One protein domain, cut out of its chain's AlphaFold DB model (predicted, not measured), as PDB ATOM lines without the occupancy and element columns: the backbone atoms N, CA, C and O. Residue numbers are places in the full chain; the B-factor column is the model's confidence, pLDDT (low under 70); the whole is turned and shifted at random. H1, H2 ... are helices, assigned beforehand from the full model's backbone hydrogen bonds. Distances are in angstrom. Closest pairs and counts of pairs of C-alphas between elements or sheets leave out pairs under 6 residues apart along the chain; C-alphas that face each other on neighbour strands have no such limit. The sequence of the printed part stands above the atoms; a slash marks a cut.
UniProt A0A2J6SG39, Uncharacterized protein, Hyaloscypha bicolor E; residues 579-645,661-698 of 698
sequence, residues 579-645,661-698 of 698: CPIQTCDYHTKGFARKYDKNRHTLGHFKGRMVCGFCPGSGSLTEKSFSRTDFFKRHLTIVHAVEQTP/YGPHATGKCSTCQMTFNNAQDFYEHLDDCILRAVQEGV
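This is residues 579 to 645 and 661 to 698 of the 698 residues of an uncharacterized protein of Hyaloscypha bicolor E (UniProt A0A2J6SG39). In this model of little regular structure, H1 and H2 lie at one end, long loops at the other, and H3 and the kinked H4 between. The 105 printed residues include four named helices, H1 to H4 in order, and no named strand; 41 are in named elements, and the class is all helix. It is compact, radius of gyration of the C-alphas 14.8 A, spanning 48 by 32 by 20 A.

Find H1, residues 585 to 588, from C-alpha 585 at (-7.418, -40.197, -20.621). H2 is residues 594 to 601, H3 628 to 638. H4, residues 679 to 696, runs 24.9 A to (7.829, -45.556, -30.448).

H4 only just touches H3 and H2, each with 3 pairs of C-alphas within 8 A. Its residues 679 to 683 touch H3, closest Lys 632 and Tyr 683, 6.7 A, opposite ways; its residues 691 to 694 touch H2. In H2 and H3 every O i to N i+4 pair is within hydrogen-bond range; in H4, 12 of 14.

Across the cut, C-alphas 645 and 661 are 25.0 A apart. H2 to H3 is a long link. pLDDT is under 70 in 14 residues.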
ATOM      1  N   CYS A 579      -6.029 -43.297 -28.178       93.75
ATOM      2  CA  CYS A 579      -4.695 -42.673 -28.152       93.75
ATOM      3  C   CYS A 579      -3.610 -43.743 -27.906       93.75
ATOM      4  O   CYS A 579      -3.855 -44.629 -27.089       93.75
ATOM      5  N   PRO A 580      -2.428 -43.701 -28.552       92.19
ATOM      6  CA  PRO A 580      -1.383 -44.703 -28.309       92.19
ATOM      7  C   PRO A 580      -0.749 -44.623 -26.908       92.19
ATOM      8  O   PRO A 580      -0.338 -45.647 -26.375       92.19
ATOM      9  N   ILE A 581      -0.703 -43.441 -26.286       91.50
ATOM     10  CA  ILE A 581      -0.073 -43.246 -24.970       91.50
ATOM     11  C   ILE A 581      -0.992 -43.776 -23.866       91.50
ATOM     12  O   ILE A 581      -2.023 -43.167 -23.584       91.50
ATOM     13  N   GLN A 582      -0.585 -44.857 -23.197       92.38
ATOM     14  CA  GLN A 582      -1.376 -45.524 -22.151       92.38
ATOM     15  C   GLN A 582      -1.752 -44.604 -20.976       92.38
ATOM     16  O   GLN A 582      -2.845 -44.711 -20.429       92.38
ATOM     17  N   THR A 583      -0.876 -43.659 -20.615       92.88
ATOM     18  CA  THR A 583      -1.072 -42.710 -19.501       92.88
ATOM     19  C   THR A 583      -2.026 -41.551 -19.816       92.88
ATOM     20  O   THR A 583      -2.164 -40.635 -19.008       92.88
ATOM     21  N   CYS A 584      -2.688 -41.553 -20.977       94.44
ATOM     22  CA  CYS A 584      -3.642 -40.519 -21.359       94.44
ATOM     23  C   CYS A 584      -5.099 -40.972 -21.187       94.44
ATOM     24  O   CYS A 584      -5.492 -42.018 -21.693       94.44
ATOM     25  N   ASP A 585      -5.948 -40.105 -20.624       92.19
ATOM     26  CA  ASP A 585      -7.418 -40.197 -20.621       92.19
ATOM     27  C   ASP A 585      -8.055 -40.704 -21.925       92.19
ATOM     28  O   ASP A 585      -9.076 -41.391 -21.908       92.19
ATOM     29  N   TYR A 586      -7.488 -40.343 -23.077       92.06
ATOM     30  CA  TYR A 586      -8.022 -40.708 -24.387       92.06
ATOM     31  C   TYR A 586      -7.480 -42.043 -24.927       92.06
ATOM     32  O   TYR A 586      -7.861 -42.464 -26.023       92.06
ATOM     33  N   HIS A 587      -6.639 -42.744 -24.166       92.38
ATOM     34  CA  HIS A 587      -6.361 -44.167 -24.360       92.38
ATOM     35  C   HIS A 587      -7.578 -45.011 -23.965       92.38
ATOM     36  O   HIS A 587      -7.966 -45.909 -24.704       92.38
ATOM     37  N   THR A 588      -8.246 -44.678 -22.856       90.44
ATOM     38  CA  THR A 588      -9.475 -45.364 -22.426       90.44
ATOM     39  C   THR A 588     -10.714 -44.801 -23.129       90.44
ATOM     40  O   THR A 588     -11.435 -45.554 -23.780       90.44
ATOM     41  N   LYS A 589     -10.925 -43.474 -23.089       89.44
ATOM     42  CA  LYS A 589     -12.116 -42.795 -23.653       89.44
ATOM     43  C   LYS A 589     -12.191 -42.834 -25.189       89.44
ATOM     44  O   LYS A 589     -13.277 -42.768 -25.762       89.44
ATOM     45  N   GLY A 590     -11.040 -42.881 -25.864       90.62
ATOM     46  CA  GLY A 590     -10.922 -42.901 -27.326       90.62
ATOM     47  C   GLY A 590     -11.538 -41.708 -28.077       90.62
ATOM     48  O   GLY A 590     -12.179 -40.813 -27.518       90.62
ATOM     49  N   PHE A 591     -11.353 -41.708 -29.397       90.12
ATOM     50  CA  PHE A 591     -11.856 -40.695 -30.325       90.12
ATOM     51  C   PHE A 591     -12.909 -41.266 -31.275       90.12
ATOM     52  O   PHE A 591     -12.844 -42.420 -31.688       90.12
ATOM     53  N   ALA A 592     -13.869 -40.427 -31.670       87.81
ATOM     54  CA  ALA A 592     -14.892 -40.792 -32.651       87.81
ATOM     55  C   ALA A 592     -14.347 -40.882 -34.094       87.81
ATOM     56  O   ALA A 592     -15.026 -41.406 -34.974       87.81
ATOM     57  N   ARG A 593     -13.148 -40.335 -34.359       89.56
ATOM     58  CA  ARG A 593     -12.510 -40.288 -35.684       89.56
ATOM     59  C   ARG A 593     -10.985 -40.324 -35.573       89.56
ATOM     60  O   ARG A 593     -10.408 -39.716 -34.669       89.56
ATOM     61  N   LYS A 594     -10.329 -40.910 -36.581       87.62
ATOM     62  CA  LYS A 594      -8.863 -40.929 -36.731       87.62
ATOM     63  C   LYS A 594      -8.229 -39.532 -36.756       87.62
ATOM     64  O   LYS A 594      -7.153 -39.340 -36.201       87.62
ATOM     65  N   TYR A 595      -8.891 -38.543 -37.362       87.31
ATOM     66  CA  TYR A 595      -8.382 -37.165 -37.407       87.31
ATOM     67  C   TYR A 595      -8.238 -36.553 -36.005       87.31
ATOM     68  O   TYR A 595      -7.197 -35.981 -35.685       87.31
ATOM     69  N   ASP A 596      -9.252 -36.728 -35.155       90.50
ATOM     70  CA  ASP A 596      -9.262 -36.181 -33.796       90.50
ATOM     71  C   ASP A 596      -8.190 -36.866 -32.926       90.50
ATOM     72  O   ASP A 596      -7.440 -36.185 -32.223       90.50
ATOM     73  N   LYS A 597      -8.022 -38.190 -33.083       92.25
ATOM     74  CA  LYS A 597      -6.907 -38.965 -32.512       92.25
ATOM     75  C   LYS A 597      -5.543 -38.448 -32.953       92.25
ATOM     76  O   LYS A 597      -4.685 -38.222 -32.100       92.25
ATOM     77  N   ASN A 598      -5.325 -38.256 -34.254       91.12
ATOM     78  CA  ASN A 598      -4.048 -37.770 -34.776       91.12
ATOM     79  C   ASN A 598      -3.741 -36.373 -34.219       91.12
ATOM     80  O   ASN A 598      -2.685 -36.168 -33.624       91.12
ATOM     81  N   ARG A 599      -4.695 -35.436 -34.313       90.00
ATOM     82  CA  ARG A 599      -4.556 -34.065 -33.796       90.00
ATOM     83  C   ARG A 599      -4.255 -34.025 -32.295       90.00
ATOM     84  O   ARG A 599      -3.453 -33.203 -31.865       90.00
ATOM     85  N   HIS A 600      -4.875 -34.901 -31.505       92.19
ATOM     86  CA  HIS A 600      -4.583 -35.031 -30.078       92.19
ATOM     87  C   HIS A 600      -3.193 -35.633 -29.816       92.19
ATOM     88  O   HIS A 600      -2.440 -35.111 -28.999       92.19
ATOM     89  N   THR A 601      -2.824 -36.695 -30.536       90.75
ATOM     90  CA  THR A 601      -1.536 -37.395 -30.376       90.75
ATOM     91  C   THR A 601      -0.352 -36.475 -30.702       90.75
ATOM     92  O   THR A 601       0.624 -36.446 -29.955       90.75
ATOM     93  N   LEU A 602      -0.478 -35.621 -31.727       89.88
ATOM     94  CA  LEU A 602       0.490 -34.556 -32.043       89.88
ATOM     95  C   LEU A 602       0.689 -33.539 -30.900       89.88
ATOM     96  O   LEU A 602       1.727 -32.879 -30.851       89.88
ATOM     97  N   GLY A 603      -0.286 -33.399 -29.992       88.94
ATOM     98  CA  GLY A 603      -0.226 -32.515 -28.824       88.94
ATOM     99  C   GLY A 603       0.547 -33.083 -27.629       88.94
ATOM    100  O   GLY A 603       0.943 -32.316 -26.753       88.94
ATOM    101  N   HIS A 604       0.807 -34.395 -27.598       90.44
ATOM    102  CA  HIS A 604       1.655 -35.029 -26.576       90.44
ATOM    103  C   HIS A 604       3.151 -34.954 -26.890       90.44
ATOM    104  O   HIS A 604       3.976 -35.255 -26.027       90.44
ATOM    105  N   PHE A 605       3.523 -34.549 -28.106       89.06
ATOM    106  CA  PHE A 605       4.918 -34.426 -28.508       89.06
ATOM    107  C   PHE A 605       5.618 -33.293 -27.741       89.06
ATOM    108  O   PHE A 605       5.427 -32.112 -28.026       89.06
ATOM    109  N   LYS A 606       6.459 -33.669 -26.771       86.38
ATOM    110  CA  LYS A 606       7.240 -32.751 -25.916       86.38
ATOM    111  C   LYS A 606       8.602 -32.358 -26.517       86.38
ATOM    112  O   LYS A 606       9.403 -31.710 -25.845       86.38
ATOM    113  N   GLY A 607       8.896 -32.767 -27.752       86.31
ATOM    114  CA  GLY A 607      10.171 -32.487 -28.409       86.31
ATOM    115  C   GLY A 607      10.329 -31.017 -28.809       86.31
ATOM    116  O   GLY A 607       9.375 -30.360 -29.227       86.31
ATOM    117  N   ARG A 608      11.561 -30.500 -28.723       89.50
ATOM    118  CA  ARG A 608      11.927 -29.208 -29.323       89.50
ATOM    119  C   ARG A 608      12.257 -29.413 -30.800       89.50
ATOM    120  O   ARG A 608      13.134 -30.207 -31.124       89.50
ATOM    121  N   MET A 609      11.577 -28.677 -31.670       89.88
ATOM    122  CA  MET A 609      11.837 -28.619 -33.111       89.88
ATOM    123  C   MET A 609      12.511 -27.299 -33.482       89.88
ATOM    124  O   MET A 609      12.212 -26.256 -32.904       89.88
ATOM    125  N   VAL A 610      13.399 -27.341 -34.471       91.19
ATOM    126  CA  VAL A 610      14.098 -26.180 -35.041       91.19
ATOM    127  C   VAL A 610      13.785 -26.125 -36.533       91.19
ATOM    128  O   VAL A 610      13.711 -27.162 -37.190       91.19
ATOM    129  N   CYS A 611      13.589 -24.926 -37.088       92.50
ATOM    130  CA  CYS A 611      13.345 -24.774 -38.521       92.50
ATOM    131  C   CYS A 611      14.664 -24.663 -39.292       92.50
ATOM    132  O   CYS A 611      15.214 -23.572 -39.408       92.50
ATOM    133  N   GLY A 612      15.161 -25.758 -39.873       90.44
ATOM    134  CA  GLY A 612      16.388 -25.728 -40.689       90.44
ATOM    135  C   GLY A 612      16.329 -24.812 -41.926       90.44
ATOM    136  O   GLY A 612      17.371 -24.454 -42.459       90.44
ATOM    137  N   PHE A 613      15.135 -24.376 -42.345       90.19
ATOM    138  CA  PHE A 613      14.943 -23.452 -43.472       90.19
ATOM    139  C   PHE A 613      15.136 -21.967 -43.112       90.19
ATOM    140  O   PHE A 613      15.154 -21.118 -44.002       90.19
ATOM    141  N   CYS A 614      15.243 -21.617 -41.825       90.94
ATOM    142  CA  CYS A 614      15.427 -20.227 -41.404       90.94
ATOM    143  C   CYS A 614      16.877 -19.734 -41.593       90.94
ATOM    144  O   CYS A 614      17.820 -20.450 -41.253       90.94
ATOM    145  N   PRO A 615      17.091 -18.478 -42.037       84.44
ATOM    146  CA  PRO A 615      18.408 -17.858 -41.949       84.44
ATOM    147  C   PRO A 615      18.808 -17.730 -40.471       84.44
ATOM    148  O   PRO A 615      18.048 -17.197 -39.657       84.44
ATOM    149  N   GLY A 616      19.993 -18.231 -40.121       73.19
ATOM    150  CA  GLY A 616      20.474 -18.290 -38.735       73.19
ATOM    151  C   GLY A 616      20.187 -19.602 -37.994       73.19
ATOM    152  O   GLY A 616      20.433 -19.667 -36.792       73.19
ATOM    153  N   SER A 617      19.707 -20.647 -38.671       68.06
ATOM    154  CA  SER A 617      19.746 -22.016 -38.138       68.06
ATOM    155  C   SER A 617      21.199 -22.488 -38.011       68.06
ATOM    156  O   SER A 617      21.963 -22.389 -38.969       68.06
ATOM    157  N   GLY A 618      21.592 -22.953 -36.824       63.50
ATOM    158  CA  GLY A 618      22.981 -23.129 -36.381       63.50
ATOM    159  C   GLY A 618      23.478 -22.058 -35.388       63.50
ATOM    160  O   GLY A 618      24.669 -22.031 -35.088       63.50
ATOM    161  N   SER A 619      22.615 -21.158 -34.895       65.62
ATOM    162  CA  SER A 619      22.984 -20.025 -34.026       65.62
ATOM    163  C   SER A 619      22.369 -20.116 -32.626       65.62
ATOM    164  O   SER A 619      21.234 -20.549 -32.446       65.62
ATOM    165  N   LEU A 620      23.069 -19.572 -31.624       56.91
ATOM    166  CA  LEU A 620      22.603 -19.477 -30.228       56.91
ATOM    167  C   LEU A 620      21.277 -18.703 -30.050       56.91
ATOM    168  O   LEU A 620      20.664 -18.779 -28.989       56.91
ATOM    169  N   THR A 621      20.816 -17.972 -31.072       63.41
ATOM    170  CA  THR A 621      19.521 -17.266 -31.095       63.41
ATOM    171  C   THR A 621      18.427 -18.006 -31.884       63.41
ATOM    172  O   THR A 621      17.463 -17.387 -32.341       63.41
ATOM    173  N   GLU A 622      18.573 -19.314 -32.096       77.38
ATOM    174  CA  GLU A 622      17.591 -20.156 -32.781       77.38
ATOM    175  C   GLU A 622      16.191 -20.118 -32.151       77.38
ATOM    176  O   GLU A 622      15.996 -20.249 -30.940       77.38
ATOM    177  N   LYS A 623      15.172 -20.046 -33.011       78.06
ATOM    178  CA  LYS A 623      13.773 -20.204 -32.608       78.06
ATOM    179  C   LYS A 623      13.452 -21.691 -32.463       78.06
ATOM    180  O   LYS A 623      12.965 -22.317 -33.401       78.06
ATOM    181  N   SER A 624      13.720 -22.254 -31.285       86.88
ATOM    182  CA  SER A 624      13.236 -23.595 -30.935       86.88
ATOM    183  C   SER A 624      11.742 -23.559 -30.580       86.88
ATOM    184  O   SER A 624      11.302 -22.723 -29.788       86.88
ATOM    185  N   PHE A 625      10.963 -24.478 -31.145       89.06
ATOM    186  CA  PHE A 625       9.524 -24.617 -30.935       89.06
ATOM    187  C   PHE A 625       9.249 -25.891 -30.131       89.06
ATOM    188  O   PHE A 625       9.538 -26.991 -30.591       89.06
ATOM    189  N   SER A 626       8.651 -25.767 -28.946       87.00
ATOM    190  CA  SER A 626       8.264 -26.906 -28.092       87.00
ATOM    191  C   SER A 626       6.933 -27.566 -28.483       87.00
ATOM    192  O   SER A 626       6.402 -28.372 -27.724       87.00
ATOM    193  N   ARG A 627       6.341 -27.165 -29.617       88.19
ATOM    194  CA  ARG A 627       4.975 -27.524 -30.024       88.19
ATOM    195  C   ARG A 627       4.811 -27.544 -31.540       88.19
ATOM    196  O   ARG A 627       5.092 -26.555 -32.223       88.19
ATOM    197  N   THR A 628       4.288 -28.659 -32.039       90.44
ATOM    198  CA  THR A 628       4.076 -28.961 -33.464       90.44
ATOM    199  C   THR A 628       3.195 -27.937 -34.169       90.44
ATOM    200  O   THR A 628       3.466 -27.560 -35.303       90.44
ATOM    201  N   ASP A 629       2.158 -27.436 -33.500       90.06
ATOM    202  CA  ASP A 629       1.175 -26.526 -34.089       90.06
ATOM    203  C   ASP A 629       1.707 -25.094 -34.273       90.06
ATOM    204  O   ASP A 629       1.406 -24.447 -35.280       90.06
ATOM    205  N   PHE A 630       2.568 -24.615 -33.368       91.50
ATOM    206  CA  PHE A 630       3.310 -23.368 -33.586       91.50
ATOM    207  C   PHE A 630       4.377 -23.525 -34.674       91.50
ATOM    208  O   PHE A 630       4.551 -22.619 -35.488       91.50
ATOM    209  N   PHE A 631       5.045 -24.679 -34.726       92.69
ATOM    210  CA  PHE A 631       6.062 -24.978 -35.731       92.69
ATOM    211  C   PHE A 631       5.468 -25.085 -37.148       92.69
ATOM    212  O   PHE A 631       5.955 -24.436 -38.072       92.69
ATOM    213  N   LYS A 632       4.334 -25.783 -37.312       92.56
ATOM    214  CA  LYS A 632       3.573 -25.822 -38.571       92.56
ATOM    215  C   LYS A 632       3.100 -24.440 -39.012       92.56
ATOM    216  O   LYS A 632       3.292 -24.080 -40.170       92.56
ATOM    217  N   ARG A 633       2.565 -23.623 -38.094       93.81
ATOM    218  CA  ARG A 633       2.197 -22.229 -38.397       93.81
ATOM    219  C   ARG A 633       3.403 -21.405 -38.857       93.81
ATOM    220  O   ARG A 633       3.277 -20.603 -39.778       93.81
ATOM    221  N   HIS A 634       4.563 -21.603 -38.235       94.12
ATOM    222  CA  HIS A 634       5.803 -20.945 -38.629       94.12
ATOM    223  C   HIS A 634       6.233 -21.329 -40.055       94.12
ATOM    224  O   HIS A 634       6.518 -20.422 -40.835       94.12
ATOM    225  N   LEU A 635       6.188 -22.615 -40.430       93.62
ATOM    226  CA  LEU A 635       6.453 -23.061 -41.807       93.62
ATOM    227  C   LEU A 635       5.518 -22.375 -42.820       93.62
ATOM    228  O   LEU A 635       5.984 -21.841 -43.823       93.62
ATOM    229  N   THR A 636       4.216 -22.299 -42.529       94.75
ATOM    230  CA  THR A 636       3.235 -21.688 -43.447       94.75
ATOM    231  C   THR A 636       3.340 -20.162 -43.548       94.75
ATOM    232  O   THR A 636       2.996 -19.604 -44.580       94.75
ATOM    233  N   ILE A 637       3.821 -19.472 -42.503       94.12
ATOM    234  CA  ILE A 637       3.955 -17.999 -42.500       94.12
ATOM    235  C   ILE A 637       5.323 -17.537 -43.019       94.12
ATOM    236  O   ILE A 637       5.392 -16.546 -43.734       94.12
ATOM    237  N   VAL A 638       6.412 -18.214 -42.640       93.06
ATOM    238  CA  VAL A 638       7.787 -17.762 -42.934       93.06
ATOM    239  C   VAL A 638       8.364 -18.429 -44.179       93.06
ATOM    240  O   VAL A 638       9.160 -17.809 -44.872       93.06
ATOM    241  N   HIS A 639       7.940 -19.656 -44.491       91.56
ATOM    242  CA  HIS A 639       8.412 -20.411 -45.658       91.56
ATOM    243  C   HIS A 639       7.325 -20.605 -46.727       91.56
ATOM    244  O   HIS A 639       7.502 -21.404 -47.639       91.56
ATOM    245  N   ALA A 640       6.209 -19.867 -46.613       92.81
ATOM    246  CA  ALA A 640       5.086 -19.835 -47.558       92.81
ATOM    247  C   ALA A 640       4.511 -21.215 -47.953       92.81
ATOM    248  O   ALA A 640       3.932 -21.366 -49.025       92.81
ATOM    249  N   VAL A 641       4.660 -22.216 -47.078       93.19
ATOM    250  CA  VAL A 641       4.151 -23.581 -47.271       93.19
ATOM    251  C   VAL A 641       2.634 -23.557 -47.472       93.19
ATOM    252  O   VAL A 641       1.899 -23.052 -46.617       93.19
ATOM    253  N   GLU A 642       2.159 -24.131 -48.579       89.31
ATOM    254  CA  GLU A 642       0.730 -24.213 -48.869       89.31
ATOM    255  C   GLU A 642       0.082 -25.301 -48.009       89.31
ATOM    256  O   GLU A 642       0.460 -26.476 -48.036       89.31
ATOM    257  N   GLN A 643      -0.958 -24.925 -47.263       86.38
ATOM    258  CA  GLN A 643      -1.830 -25.894 -46.604       86.38
ATOM    259  C   GLN A 643      -2.753 -26.520 -47.653       86.38
ATOM    260  O   GLN A 643      -3.889 -26.076 -47.835       86.38
ATOM    261  N   THR A 644      -2.253 -27.540 -48.353       68.75
ATOM    262  CA  THR A 644      -3.015 -28.349 -49.309       68.75
ATOM    263  C   THR A 644      -4.326 -28.828 -48.662       68.75
ATOM    264  O   THR A 644      -4.294 -29.550 -47.661       68.75
ATOM    265  N   PRO A 645      -5.506 -28.416 -49.176       57.22
ATOM    266  CA  PRO A 645      -6.782 -28.810 -48.587       57.22
ATOM    267  C   PRO A 645      -6.917 -30.342 -48.529       57.22
ATOM    268  O   PRO A 645      -6.645 -30.996 -49.538       57.22
ATOM    269  N   TYR A 661      15.539 -18.720 -51.746       54.66
ATOM    270  CA  TYR A 661      16.288 -19.349 -50.661       54.66
ATOM    271  C   TYR A 661      17.609 -19.912 -51.196       54.66
ATOM    272  O   TYR A 661      17.619 -20.677 -52.163       54.66
ATOM    273  N   GLY A 662      18.722 -19.583 -50.533       52.25
ATOM    274  CA  GLY A 662      20.045 -20.091 -50.901       52.25
ATOM    275  C   GLY A 662      20.100 -21.631 -50.903       52.25
ATOM    276  O   GLY A 662      19.544 -22.258 -49.996       52.25
ATOM    277  N   PRO A 663      20.802 -22.265 -51.866       55.41
ATOM    278  CA  PRO A 663      20.693 -23.700 -52.188       55.41
ATOM    279  C   PRO A 663      21.252 -24.675 -51.128       55.41
ATOM    280  O   PRO A 663      21.412 -25.863 -51.398       55.41
ATOM    281  N   HIS A 664      21.546 -24.190 -49.922       56.84
ATOM    282  CA  HIS A 664      22.067 -24.964 -48.792       56.84
ATOM    283  C   HIS A 664      21.101 -25.014 -47.593       56.84
ATOM    284  O   HIS A 664      21.361 -25.741 -46.635       56.84
ATOM    285  N   ALA A 665      19.974 -24.289 -47.642       66.88
ATOM    286  CA  ALA A 665      18.955 -24.254 -46.588       66.88
ATOM    287  C   ALA A 665      18.098 -25.541 -46.562       66.88
ATOM    288  O   ALA A 665      16.913 -25.529 -46.887       66.88
ATOM    289  N   THR A 666      18.710 -26.670 -46.198       82.19
ATOM    290  CA  THR A 666      18.020 -27.962 -46.058       82.19
ATOM    291  C   THR A 666      17.418 -28.125 -44.661       82.19
ATOM    292  O   THR A 666      18.079 -27.944 -43.637       82.19
ATOM    293  N   GLY A 667      16.139 -28.491 -44.590       87.00
ATOM    294  CA  GLY A 667      15.457 -28.734 -43.325       87.00
ATOM    295  C   GLY A 667      15.723 -30.144 -42.817       87.00
ATOM    296  O   GLY A 667      15.171 -31.099 -43.356       87.00
ATOM    297  N   LYS A 668      16.529 -30.305 -41.763       90.88
ATOM    298  CA  LYS A 668      16.657 -31.594 -41.066       90.88
ATOM    299  C   LYS A 668      15.528 -31.764 -40.046       90.88
ATOM    300  O   LYS A 668      15.349 -30.924 -39.167       90.88
ATOM    301  N   CYS A 669      14.791 -32.868 -40.128       92.56
ATOM    302  CA  CYS A 669      13.799 -33.235 -39.125       92.56
ATOM    303  C   CYS A 669      14.495 -33.608 -37.809       92.56
ATOM    304  O   CYS A 669      15.261 -34.567 -37.762       92.56
ATOM    305  N   SER A 670      14.207 -32.887 -36.723       88.12
ATOM    306  CA  SER A 670      14.782 -33.167 -35.397       88.12
ATOM    307  C   SER A 670      14.363 -34.523 -34.819       88.12
ATOM    308  O   SER A 670      15.014 -35.014 -33.903       88.12
ATOM    309  N   THR A 671      13.285 -35.118 -35.336       90.44
ATOM    310  CA  THR A 671      12.675 -36.344 -34.805       90.44
ATOM    311  C   THR A 671      13.236 -37.612 -35.459       90.44
ATOM    312  O   THR A 671      13.664 -38.516 -34.755       90.44
ATOM    313  N   CYS A 672      13.285 -37.680 -36.796       92.44
ATOM    314  CA  CYS A 672      13.779 -38.853 -37.545       92.44
ATOM    315  C   CYS A 672      15.121 -38.626 -38.263       92.44
ATOM    316  O   CYS A 672      15.594 -39.500 -38.982       92.44
ATOM    317  N   GLN A 673      15.711 -37.435 -38.131       91.69
ATOM    318  CA  GLN A 673      16.957 -37.015 -38.783       91.69
ATOM    319  C   GLN A 673      16.961 -36.959 -40.325       91.69
ATOM    320  O   GLN A 673      17.977 -36.558 -40.893       91.69
ATOM    321  N   MET A 674      15.849 -37.260 -41.009       92.50
ATOM    322  CA  MET A 674      15.721 -37.071 -42.461       92.50
ATOM    323  C   MET A 674      15.911 -35.598 -42.864       92.50
ATOM    324  O   MET A 674      15.420 -34.692 -42.190       92.50
ATOM    325  N   THR A 675      16.598 -35.365 -43.981       93.69
ATOM    326  CA  THR A 675      16.844 -34.038 -44.570       93.69
ATOM    327  C   THR A 675      15.903 -33.764 -45.738       93.69
ATOM    328  O   THR A 675      15.762 -34.604 -46.626       93.69
ATOM    329  N   PHE A 676      15.311 -32.573 -45.766       93.81
ATOM    330  CA  PHE A 676      14.335 -32.146 -46.766       93.81
ATOM    331  C   PHE A 676      14.850 -30.939 -47.550       93.81
ATOM    332  O   PHE A 676      15.259 -29.931 -46.974       93.81
ATOM    333  N   ASN A 677      14.772 -31.031 -48.878       91.06
ATOM    334  CA  ASN A 677      15.182 -29.967 -49.803       91.06
ATOM    335  C   ASN A 677      14.101 -28.884 -49.983       91.06
ATOM    336  O   ASN A 677      14.337 -27.882 -50.651       91.06
ATOM    337  N   ASN A 678      12.907 -29.102 -49.425       91.38
ATOM    338  CA  ASN A 678      11.725 -28.267 -49.596       91.38
ATOM    339  C   ASN A 678      10.922 -28.211 -48.286       91.38
ATOM    340  O   ASN A 678      10.742 -29.229 -47.612       91.38
ATOM    341  N   ALA A 679      10.415 -27.027 -47.937       92.19
ATOM    342  CA  ALA A 679       9.612 -26.821 -46.736       92.19
ATOM    343  C   ALA A 679       8.215 -27.470 -46.830       92.19
ATOM    344  O   ALA A 679       7.665 -27.858 -45.798       92.19
ATOM    345  N   GLN A 680       7.669 -27.641 -48.043       94.06
ATOM    346  CA  GLN A 680       6.398 -28.345 -48.270       94.06
ATOM    347  C   GLN A 680       6.513 -29.830 -47.895       94.06
ATOM    348  O   GLN A 680       5.787 -30.309 -47.026       94.06
ATOM    349  N   ASP A 681       7.482 -30.536 -48.487       93.56
ATOM    350  CA  ASP A 681       7.744 -31.961 -48.250       93.56
ATOM    351  C   ASP A 681       7.958 -32.243 -46.752       93.56
ATOM    352  O   ASP A 681       7.451 -33.221 -46.202       93.56
ATOM    353  N   PHE A 682       8.672 -31.339 -46.069       94.94
ATOM    354  CA  PHE A 682       8.890 -31.395 -44.627       94.94
ATOM    355  C   PHE A 682       7.601 -31.199 -43.814       94.94
ATOM    356  O   PHE A 682       7.368 -31.930 -42.852       94.94
ATOM    357  N   TYR A 683       6.746 -30.242 -44.189       94.50
ATOM    358  CA  TYR A 683       5.464 -29.989 -43.524       94.50
ATOM    359  C   TYR A 683       4.495 -31.175 -43.639       94.50
ATOM    360  O   TYR A 683       3.781 -31.484 -42.677       94.50
ATOM    361  N   GLU A 684       4.478 -31.846 -44.792       94.06
ATOM    362  CA  GLU A 684       3.667 -33.046 -45.026       94.06
ATOM    363  C   GLU A 684       4.226 -34.250 -44.249       94.06
ATOM    364  O   GLU A 684       3.478 -34.924 -43.544       94.06
ATOM    365  N   HIS A 685       5.549 -34.447 -44.255       94.12
ATOM    366  CA  HIS A 685       6.234 -35.472 -43.458       94.12
ATOM    367  C   HIS A 685       6.031 -35.331 -41.935       94.12
ATOM    368  O   HIS A 685       6.004 -36.334 -41.216       94.12
ATOM    369  N   LEU A 686       5.934 -34.097 -41.430       93.38
ATOM    370  CA  LEU A 686       6.046 -33.795 -40.000       93.38
ATOM    371  C   LEU A 686       5.013 -34.525 -39.125       93.38
ATOM    372  O   LEU A 686       5.374 -35.003 -38.048       93.38
ATOM    373  N   ASP A 687       3.758 -34.640 -39.573       92.12
ATOM    374  CA  ASP A 687       2.709 -35.273 -38.761       92.12
ATOM    375  C   ASP A 687       2.952 -36.783 -38.629       92.12
ATOM    376  O   ASP A 687       3.009 -37.293 -37.514       92.12
ATOM    377  N   ASP A 688       3.189 -37.494 -39.735       93.06
ATOM    378  CA  ASP A 688       3.464 -38.941 -39.722       93.06
ATOM    379  C   ASP A 688       4.812 -39.283 -39.058       93.06
ATOM    380  O   ASP A 688       5.004 -40.382 -38.529       93.06
ATOM    381  N   CYS A 689       5.768 -38.350 -39.048       93.62
ATOM    382  CA  CYS A 689       6.997 -38.489 -38.272       93.62
ATOM    383  C   CYS A 689       6.744 -38.412 -36.762       93.62
ATOM    384  O   CYS A 689       7.280 -39.221 -36.005       93.62
ATOM    385  N   ILE A 690       5.941 -37.445 -36.315       91.31
ATOM    386  CA  ILE A 690       5.655 -37.251 -34.891       91.31
ATOM    387  C   ILE A 690       4.694 -38.325 -34.382       91.31
ATOM    388  O   ILE A 690       4.890 -38.837 -33.284       91.31
ATOM    389  N   LEU A 691       3.702 -38.730 -35.177       91.75
ATOM    390  CA  LEU A 691       2.786 -39.812 -34.816       91.75
ATOM    391  C   LEU A 691       3.524 -41.136 -34.580       91.75
ATOM    392  O   LEU A 691       3.137 -41.854 -33.662       91.75
ATOM    393  N   ARG A 692       4.585 -41.430 -35.347       92.06
ATOM    394  CA  ARG A 692       5.480 -42.577 -35.102       92.06
ATOM    395  C   ARG A 692       6.328 -42.396 -33.850       92.06
ATOM    396  O   ARG A 692       6.241 -43.226 -32.958       92.06
ATOM    397  N   ALA A 693       7.032 -41.275 -33.700       90.50
ATOM    398  CA  ALA A 693       7.863 -41.034 -32.514       90.50
ATOM    399  C   ALA A 693       7.070 -41.009 -31.187       90.50
ATOM    400  O   ALA A 693       7.612 -41.326 -30.134       90.50
ATOM    401  N   VAL A 694       5.778 -40.660 -31.228       88.94
ATOM    402  CA  VAL A 694       4.855 -40.718 -30.076       88.94
ATOM    403  C   VAL A 694       4.272 -42.129 -29.844       88.94
ATOM    404  O   VAL A 694       3.696 -42.386 -28.792       88.94
ATOM    405  N   GLN A 695       4.424 -43.054 -30.795       86.56
ATOM    406  CA  GLN A 695       4.112 -44.486 -30.641       86.56
ATOM    407  C   GLN A 695       5.347 -45.310 -30.242       86.56
ATOM    408  O   GLN A 695       5.213 -46.285 -29.516       86.56
ATOM    409  N   GLU A 696       6.533 -44.909 -30.702       83.25
ATOM    410  CA  GLU A 696       7.829 -45.556 -30.448       83.25
ATOM    411  C   GLU A 696       8.484 -45.090 -29.129       83.25
ATOM    412  O   GLU A 696       9.379 -45.755 -28.617       83.25
ATOM    413  N   GLY A 697       8.059 -43.943 -28.586       66.44
ATOM    414  CA  GLY A 697       8.586 -43.327 -27.359       66.44
ATOM    415  C   GLY A 697       7.685 -43.477 -26.126       66.44
ATOM    416  O   GLY A 697       7.540 -42.503 -25.381       66.44
ATOM    417  N   VAL A 698       7.049 -44.643 -25.954       48.44
ATOM    418  CA  VAL A 698       6.160 -45.008 -24.827       48.44
ATOM    419  C   VAL A 698       6.648 -46.298 -24.180       48.44
ATOM    420  O   VAL A 698       6.847 -47.271 -24.935       48.44
TER     421      VAL A 698